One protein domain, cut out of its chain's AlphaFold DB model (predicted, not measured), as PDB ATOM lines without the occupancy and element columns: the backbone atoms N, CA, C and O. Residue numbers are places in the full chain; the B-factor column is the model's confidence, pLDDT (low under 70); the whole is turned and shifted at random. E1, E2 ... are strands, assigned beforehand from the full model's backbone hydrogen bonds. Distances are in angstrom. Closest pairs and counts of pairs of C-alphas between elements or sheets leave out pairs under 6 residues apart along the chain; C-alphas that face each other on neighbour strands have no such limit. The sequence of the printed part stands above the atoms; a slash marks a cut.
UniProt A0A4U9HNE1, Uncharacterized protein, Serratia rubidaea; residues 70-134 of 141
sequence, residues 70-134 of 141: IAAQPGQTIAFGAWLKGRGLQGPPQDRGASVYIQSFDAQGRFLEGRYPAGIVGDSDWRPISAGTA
ATOM      1  N   ILE A  70     437.048  21.003 154.237       91.38
ATOM      2  CA  ILE A  70     436.470  19.873 154.967       91.38
ATOM      3  C   ILE A  70     436.981  19.867 156.405       91.38
ATOM      4  O   ILE A  70     438.123  20.249 156.669       91.38
ATOM      5  N   ALA A  71     436.141  19.420 157.334       87.00
ATOM      6  CA  ALA A  71     436.586  19.146 158.692       87.00
ATOM      7  C   ALA A  71     437.401  17.845 158.706       87.00
ATOM      8  O   ALA A  71     436.962  16.827 158.173       87.00
ATOM      9  N   ALA A  72     438.574  17.887 159.331       84.38
ATOM     10  CA  ALA A  72     439.443  16.734 159.508       84.38
ATOM     11  C   ALA A  72     439.951  16.686 160.950       84.38
ATOM     12  O   ALA A  72     440.255  17.724 161.539       84.38
ATOM     13  N   GLN A  73     440.056  15.487 161.515       84.06
ATOM     14  CA  GLN A  73     440.672  15.296 162.828       84.06
ATOM     15  C   GLN A  73     442.198  15.195 162.699       84.06
ATOM     16  O   GLN A  73     442.695  14.651 161.706       84.06
ATOM     17  N   PRO A  74     442.975  15.653 163.699       79.88
ATOM     18  CA  PRO A  74     444.406  15.381 163.739       79.88
ATOM     19  C   PRO A  74     444.672  13.874 163.638       79.88
ATOM     20  O   PRO A  74     444.066  13.081 164.354       79.88
ATOM     21  N   GLY A  75     445.573  13.467 162.744       80.94
ATOM     22  CA  GLY A  75     445.867  12.048 162.519       80.94
ATOM     23  C   GLY A  75     444.954  11.343 161.511       80.94
ATOM     24  O   GLY A  75     445.246  10.209 161.143       80.94
ATOM     25  N   GLN A  76     443.882  11.984 161.033       84.62
ATOM     26  CA  GLN A  76     442.955  11.364 160.089       84.62
ATOM     27  C   GLN A  76     443.597  11.155 158.710       84.62
ATOM     28  O   GLN A  76     444.075  12.094 158.070       84.62
ATOM     29  N   THR A  77     443.557   9.916 158.225       86.12
ATOM     30  CA  THR A  77     443.831   9.567 156.826       86.12
ATOM     31  C   THR A  77     442.612   9.918 155.983       86.12
ATOM     32  O   THR A  77     441.505   9.464 156.273       86.12
ATOM     33  N   ILE A  78     442.813  10.699 154.922       87.62
ATOM     34  CA  ILE A  78     441.752  11.077 153.985       87.62
ATOM     35  C   ILE A  78     442.104  10.524 152.610       87.62
ATOM     36  O   ILE A  78     443.113  10.908 152.015       87.62
ATOM     37  N   ALA A  79     441.256   9.632 152.102       90.69
ATOM     38  CA  ALA A  79     441.233   9.285 150.688       90.69
ATOM     39  C   ALA A  79     440.417  10.344 149.938       90.69
ATOM     40  O   ALA A  79     439.345  10.743 150.391       90.69
ATOM     41  N   PHE A  80     440.924  10.807 148.800       93.56
ATOM     42  CA  PHE A  80     440.250  11.803 147.978       93.56
ATOM     43  C   PHE A  80     440.417  11.485 146.497       93.56
ATOM     44  O   PHE A  80     441.381  10.841 146.077       93.56
ATOM     45  N   GLY A  81     439.476  11.966 145.694       94.44
ATOM     46  CA  GLY A  81     439.537  11.837 144.252       94.44
ATOM     47  C   GLY A  81     438.381  12.529 143.551       94.44
ATOM     48  O   GLY A  81     437.427  12.970 144.190       94.44
ATOM     49  N   ALA A  82     438.486  12.619 142.232       95.81
ATOM     50  CA  ALA A  82     437.460  13.161 141.356       95.81
ATOM     51  C   ALA A  82     437.465  12.418 140.017       95.81
ATOM     52  O   ALA A  82     438.501  11.925 139.567       95.81
ATOM     53  N   TRP A  83     436.305  12.380 139.366       97.50
ATOM     54  CA  TRP A  83     436.202  12.016 137.959       97.50
ATOM     55  C   TRP A  83     436.395  13.272 137.123       97.50
ATOM     56  O   TRP A  83     435.646  14.232 137.284       97.50
ATOM     57  N   LEU A  84     437.398  13.274 136.246       96.75
ATOM     58  CA  LEU A  84     437.687  14.401 135.365       96.75
ATOM     59  C   LEU A  84     437.456  14.012 133.909       96.75
ATOM     60  O   LEU A  84     437.849  12.931 133.474       96.75
ATOM     61  N   LYS A  85     436.851  14.926 133.155       96.44
ATOM     62  CA  LYS A  85     436.716  14.873 131.699       96.44
ATOM     63  C   LYS A  85     437.389  16.109 131.121       96.44
ATOM     64  O   LYS A  85     437.238  17.203 131.663       96.44
ATOM     65  N   GLY A  86     438.139  15.938 130.038       94.56
ATOM     66  CA  GLY A  86     438.977  16.990 129.471       94.56
ATOM     67  C   GLY A  86     438.865  17.076 127.959       94.56
ATOM     68  O   GLY A  86     438.684  16.064 127.282       94.56
ATOM     69  N   ARG A  87     438.996  18.293 127.431       94.25
ATOM     70  CA  ARG A  87     439.197  18.548 126.004       94.25
ATOM     71  C   ARG A  87     440.281  19.603 125.839       94.25
ATOM     72  O   ARG A  87     440.140  20.687 126.399       94.25
ATOM     73  N   GLY A  88     441.329  19.290 125.088       91.56
ATOM     74  CA  GLY A  88     442.435  20.195 124.794       91.56
ATOM     75  C   GLY A  88     443.163  20.694 126.040       91.56
ATOM     76  O   GLY A  88     443.633  21.829 126.044       91.56
ATOM     77  N   LEU A  89     443.220  19.897 127.114       90.50
ATOM     78  CA  LEU A  89     443.863  20.323 128.354       90.50
ATOM     79  C   LEU A  89     445.372  20.467 128.151       90.50
ATOM     80  O   LEU A  89     446.038  19.551 127.670       90.50
ATOM     81  N   GLN A  90     445.909  21.606 128.565       86.56
ATOM     82  CA  GLN A  90     447.334  21.906 128.492       86.56
ATOM     83  C   GLN A  90     447.927  21.948 129.898       86.56
ATOM     84  O   GLN A  90     447.243  22.271 130.869       86.56
ATOM     85  N   GLY A  91     449.206  21.612 130.012       81.31
ATOM     86  CA  GLY A  91     449.948  21.731 131.257       81.31
ATOM     87  C   GLY A  91     451.372  21.212 131.088       81.31
ATOM     88  O   GLY A  91     451.572  20.224 130.371       81.31
ATOM     89  N   PRO A  92     452.374  21.850 131.717       75.50
ATOM     90  CA  PRO A  92     453.740  21.363 131.650       75.50
ATOM     91  C   PRO A  92     453.836  19.970 132.302       75.50
ATOM     92  O   PRO A  92     453.025  19.636 133.171       75.50
ATOM     93  N   PRO A  93     454.846  19.148 131.956       67.00
ATOM     94  CA  PRO A  93     454.997  17.784 132.487       67.00
ATOM     95  C   PRO A  93     455.023  17.683 134.023       67.00
ATOM     96  O   PRO A  93     454.769  16.608 134.575       67.00
ATOM     97  N   GLN A  94     455.349  18.803 134.673       66.00
ATOM     98  CA  GLN A  94     455.481  18.988 136.116       66.00
ATOM     99  C   GLN A  94     454.129  19.303 136.794       66.00
ATOM    100  O   GLN A  94     453.912  18.826 137.901       66.00
ATOM    101  N   ASP A  95     453.200  19.988 136.101       64.38
ATOM    102  CA  ASP A  95     451.884  20.405 136.639       64.38
ATOM    103  C   ASP A  95     450.677  19.685 136.005       64.38
ATOM    104  O   ASP A  95     449.544  19.879 136.429       64.38
ATOM    105  N   ARG A  96     450.901  18.831 134.999       70.31
ATOM    106  CA  ARG A  96     449.967  17.834 134.424       70.31
ATOM    107  C   ARG A  96     448.480  18.237 134.339       70.31
ATOM    108  O   ARG A  96     447.610  17.420 134.619       70.31
ATOM    109  N   GLY A  97     448.197  19.443 133.855       86.00
ATOM    110  CA  GLY A  97     446.867  19.860 133.394       86.00
ATOM    111  C   GLY A  97     445.803  19.886 134.493       86.00
ATOM    112  O   GLY A  97     446.009  20.482 135.545       86.00
ATOM    113  N   ALA A  98     444.635  19.287 134.247       91.44
ATOM    114  CA  ALA A  98     443.554  19.275 135.235       91.44
ATOM    115  C   ALA A  98     443.775  18.160 136.267       91.44
ATOM    116  O   ALA A  98     443.924  16.994 135.899       91.44
ATOM    117  N   SER A  99     443.753  18.506 137.556       92.62
ATOM    118  CA  SER A  99     443.914  17.549 138.655       92.62
ATOM    119  C   SER A  99     443.015  17.889 139.848       92.62
ATOM    120  O   SER A  99     442.310  18.897 139.865       92.62
ATOM    121  N   VAL A 100     443.061  17.032 140.863       93.88
ATOM    122  CA  VAL A 100     442.496  17.247 142.196       93.88
ATOM    123  C   VAL A 100     443.633  17.224 143.206       93.88
ATOM    124  O   VAL A 100     444.599  16.482 143.041       93.88
ATOM    125  N   TYR A 101     443.534  18.014 144.268       93.81
ATOM    126  CA  TYR A 101     444.518  18.007 145.339       93.81
ATOM    127  C   TYR A 101     443.851  18.231 146.690       93.81
ATOM    128  O   TYR A 101     442.726  18.724 146.776       93.81
ATOM    129  N   ILE A 102     444.579  17.898 147.749       93.62
ATOM    130  CA  ILE A 102     444.221  18.260 149.118       93.62
ATOM    131  C   ILE A 102     445.423  18.919 149.781       93.62
ATOM    132  O   ILE A 102     446.566  18.515 149.561       93.62
ATOM    133  N   GLN A 103     445.159  19.944 150.582       93.31
ATOM    134  CA  GLN A 103     446.140  20.613 151.425       93.31
ATOM    135  C   GLN A 103     445.567  20.708 152.837       93.31
ATOM    136  O   GLN A 103     444.399  21.055 153.015       93.31
ATOM    137  N   SER A 104     446.391  20.405 153.831       90.69
ATOM    138  CA  SER A 104     446.076  20.596 155.243       90.69
ATOM    139  C   SER A 104     446.858  21.775 155.800       90.69
ATOM    140  O   SER A 104     448.032  21.966 155.468       90.69
ATOM    141  N   PHE A 105     446.207  22.521 156.682       89.75
ATOM    142  CA  PHE A 105     446.755  23.688 157.354       89.75
ATOM    143  C   PHE A 105     446.514  23.559 158.858       89.75
ATOM    144  O   PHE A 105     445.572  22.881 159.274       89.75
ATOM    145  N   ASP A 106     447.355  24.189 159.675       87.25
ATOM    146  CA  ASP A 106     447.085  24.310 161.106       87.25
ATOM    147  C   ASP A 106     446.036  25.392 161.409       87.25
ATOM    148  O   ASP A 106     445.526  26.075 160.519       87.25
ATOM    149  N   ALA A 107     445.719  25.562 162.694       86.69
ATOM    150  CA  ALA A 107     444.753  26.556 163.159       86.69
ATOM    151  C   ALA A 107     445.164  28.010 162.852       86.69
ATOM    152  O   ALA A 107     444.317  28.898 162.878       86.69
ATOM    153  N   GLN A 108     446.443  28.265 162.558       91.25
ATOM    154  CA  GLN A 108     446.970  29.571 162.162       91.25
ATOM    155  C   GLN A 108     447.025  29.734 160.632       91.25
ATOM    156  O   GLN A 108     447.515  30.750 160.141       91.25
ATOM    157  N   GLY A 109     446.537  28.750 159.869       88.44
ATOM    158  CA  GLY A 109     446.559  28.757 158.410       88.44
ATOM    159  C   GLY A 109     447.926  28.429 157.809       88.44
ATOM    160  O   GLY A 109     448.129  28.640 156.614       88.44
ATOM    161  N   ARG A 110     448.881  27.915 158.594       91.62
ATOM    162  CA  ARG A 110     450.187  27.498 158.070       91.62
ATOM    163  C   ARG A 110     450.059  26.139 157.404       91.62
ATOM    164  O   ARG A 110     449.450  25.224 157.953       91.62
ATOM    165  N   PHE A 111     450.649  26.009 156.221       90.88
ATOM    166  CA  PHE A 111     450.663  24.760 155.465       90.88
ATOM    167  C   PHE A 111     451.365  23.644 156.248       90.88
ATOM    168  O   PHE A 111     452.461  23.845 156.771       90.88
ATOM    169  N   LEU A 112     450.742  22.467 156.294       89.19
ATOM    170  CA  LEU A 112     451.291  21.272 156.940       89.19
ATOM    171  C   LEU A 112     451.708  20.218 155.913       89.19
ATOM    172  O   LEU A 112     452.835  19.731 155.930       89.19
ATOM    173  N   GLU A 113     450.791  19.864 155.017       89.50
ATOM    174  CA  GLU A 113     450.978  18.814 154.018       89.50
ATOM    175  C   GLU A 113     450.046  19.058 152.832       89.50
ATOM    176  O   GLU A 113     448.958  19.619 152.980       89.50
ATOM    177  N   GLY A 114     450.468  18.614 151.650       90.12
ATOM    178  CA  GLY A 114     449.642  18.577 150.456       90.12
ATOM    179  C   GLY A 114     449.911  17.319 149.642       90.12
ATOM    180  O   GLY A 114     451.013  16.765 149.664       90.12
ATOM    181  N   ARG A 115     448.891  16.865 148.918       91.69
ATOM    182  CA  ARG A 115     448.978  15.744 147.980       91.69
ATOM    183  C   ARG A 115     448.430  16.175 146.630       91.69
ATOM    184  O   ARG A 115     447.298  16.646 146.553       91.69
ATOM    185  N   TYR A 116     449.230  15.953 145.592       91.19
ATOM    186  CA  TYR A 116     448.975  16.401 144.224       91.19
ATOM    187  C   TYR A 116     449.173  15.211 143.273       91.19
ATOM    188  O   TYR A 116     450.277  15.009 142.763       91.19
ATOM    189  N   PRO A 117     448.165  14.335 143.102       89.62
ATOM    190  CA  PRO A 117     448.227  13.286 142.093       89.62
ATOM    191  C   PRO A 117     448.436  13.871 140.691       89.62
ATOM    192  O   PRO A 117     448.053  15.008 140.400       89.62
ATOM    193  N   ALA A 118     449.028  13.062 139.812       88.62
ATOM    194  CA  ALA A 118     449.178  13.414 138.407       88.62
ATOM    195  C   ALA A 118     447.804  13.696 137.783       88.62
ATOM    196  O   ALA A 118     446.902  12.862 137.871       88.62
ATOM    197  N   GLY A 119     447.673  14.865 137.158       90.44
ATOM    198  CA  GLY A 119     446.473  15.256 136.432       90.44
ATOM    199  C   GLY A 119     446.385  14.669 135.021       90.44
ATOM    200  O   GLY A 119     447.185  13.815 134.619       90.44
ATOM    201  N   ILE A 120     445.406  15.158 134.261       91.25
ATOM    202  CA  ILE A 120     445.179  14.820 132.853       91.25
ATOM    203  C   ILE A 120     445.517  15.991 131.921       91.25
ATOM    204  O   ILE A 120     445.203  17.150 132.192       91.25
ATOM    205  N   VAL A 121     446.116  15.654 130.778       91.38
ATOM    206  CA  VAL A 121     446.386  16.550 129.644       91.38
ATOM    207  C   VAL A 121     445.754  15.976 128.374       91.38
ATOM    208  O   VAL A 121     445.491  14.776 128.300       91.38
ATOM    209  N   GLY A 122     445.532  16.828 127.377       91.25
ATOM    210  CA  GLY A 122     444.882  16.479 126.119       91.25
ATOM    211  C   GLY A 122     443.380  16.241 126.265       91.25
ATOM    212  O   GLY A 122     442.707  16.848 127.105       91.25
ATOM    213  N   ASP A 123     442.864  15.363 125.411       95.00
ATOM    214  CA  ASP A 123     441.478  14.913 125.443       95.00
ATOM    215  C   ASP A 123     441.349  13.665 126.314       95.00
ATOM    216  O   ASP A 123     442.151  12.733 126.230       95.00
ATOM    217  N   SER A 124     440.312  13.625 127.142       93.88
ATOM    218  CA  SER A 124     439.994  12.457 127.954       93.88
ATOM    219  C   SER A 124     438.498  12.383 128.190       93.88
ATOM    220  O   SER A 124     437.865  13.384 128.538       93.88
ATOM    221  N   ASP A 125     437.936  11.180 128.075       96.38
ATOM    222  CA  ASP A 125     436.663  10.905 128.731       96.38
ATOM    223  C   ASP A 125     436.843  10.852 130.256       96.38
ATOM    224  O   ASP A 125     437.960  11.014 130.757       96.38
ATOM    225  N   TRP A 126     435.748  10.651 130.985       97.38
ATOM    226  CA  TRP A 126     435.761  10.523 132.433       97.38
ATOM    227  C   TRP A 126     436.834   9.538 132.898       97.38
ATOM    228  O   TRP A 126     436.799   8.344 132.599       97.38
ATOM    229  N   ARG A 127     437.796  10.056 133.657       95.00
ATOM    230  CA  ARG A 127     438.865   9.286 134.283       95.00
ATOM    231  C   ARG A 127     438.939   9.586 135.772       95.00
ATOM    232  O   ARG A 127     438.828  10.755 136.151       95.00
ATOM    233  N   PRO A 128     439.165   8.567 136.614       94.88
ATOM    234  CA  PRO A 128     439.329   8.786 138.033       94.88
ATOM    235  C   PRO A 128     440.748   9.287 138.308       94.88
ATOM    236  O   PRO A 128     441.729   8.717 137.827       94.88
ATOM    237  N   ILE A 129     440.856  10.333 139.120       92.94
ATOM    238  CA  ILE A 129     442.106  10.761 139.746       92.94
ATOM    239  C   ILE A 129     441.910  10.663 141.247       92.94
ATOM    240  O   ILE A 129     440.958  11.228 141.778       92.94
ATOM    241  N   SER A 130     442.797   9.952 141.936       90.31
ATOM    242  CA  SER A 130     442.685   9.733 143.376       90.31
ATOM    243  C   SER A 130     444.043   9.664 144.056       90.31
ATOM    244  O   SER A 130     445.023   9.209 143.464       90.31
ATOM    245  N   ALA A 131     444.083  10.055 145.324       85.38
ATOM    246  CA  ALA A 131     445.220   9.874 146.215       85.38
ATOM    247  C   ALA A 131     444.749   9.800 147.679       85.38
ATOM    248  O   ALA A 131     443.571   9.979 147.985       85.38
ATOM    249  N   GLY A 132     445.678   9.522 148.595       76.62
ATOM    250  CA  GLY A 132     445.425   9.521 150.036       76.62
ATOM    251  C   GLY A 132     446.452  10.345 150.809       76.62
ATOM    252  O   GLY A 132     447.618  10.457 150.407       76.62
ATOM    253  N   THR A 133     446.031  10.919 151.935       69.75
ATOM    254  CA  THR A 133     446.937  11.499 152.937       69.75
ATOM    255  C   THR A 133     447.274  10.459 154.001       69.75
ATOM    256  O   THR A 133     446.424   9.669 154.403       69.75
ATOM    257  N   ALA A 134     448.517  10.454 154.478       51.25
ATOM    258  CA  ALA A 134     448.911   9.685 155.652       51.25
ATOM    259  C   ALA A 134     449.504  10.673 156.649       51.25
ATOM    260  O   ALA A 134     450.593  11.191 156.417       51.25
TER     261      ALA A 134
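AT A GLANCE: This is residues 70 to 134 of the 141 residues of an uncharacterized protein of Serratia rubidaea (UniProt A0A4U9HNE1). A long, bent ribbon of two strands, E1 and E4, folds over at one end, and a short hairpin, E2 and E3, sits across from its other end, joined to it by the links that run back between them. The two ribbons come near each other at few points, and the whole is loose and elongated, with a radius of gyration of the C-alphas of 13.8 A and spans of 39 by 20 by 16 A. The printed part has 65 residues, with no named helix and four named strands in the order E1, E2, E3, E4. The class is all strand, with under half of the residues, 31 of 65, in named elements; the two sheets, E1 - E4 and E2 - E3, are both antiparallel.

IN THESE COORDINATES: E1, residues 79 to 89, begins at C-alpha 79 (441.233, 9.285, 150.688), is 25.1 A long and bends by 67 degrees at residue 86. E2 is residues 102 to 105 and E3 residues 111 to 115. E4, residues 122 to 132, is 24.9 A long, bends by 93 degrees at residue 125 and ends at C-alpha 132 (445.425, 9.521, 150.036).

HOW THE PARTS SIT: E1 and E4 are antiparallel at 163 degrees, with N 82 and O 129 2.9 A apart, within hydrogen-bond range. E2 and E3 form an antiparallel hairpin at 168 degrees, with N 104 and O 113 2.8 A apart, within hydrogen-bond range. The closest C-alphas of E1 and E2 are those of Phe 80 and Ile 102, 7.7 A apart. Those of E3 and E4 are Arg 115 and Ala 131, at 7.2 A. E1 and E3 are apart, as are E2 and E4.

THE WHOLE: The two C-alphas farthest apart, of Gln 108 and Asp 123, are 39.9 A apart. The printed part has no cut. The link from E1 to E2, residues 90 to 101, is long. Residues 93 to 95 and 133 to 134 have pLDDT under 70.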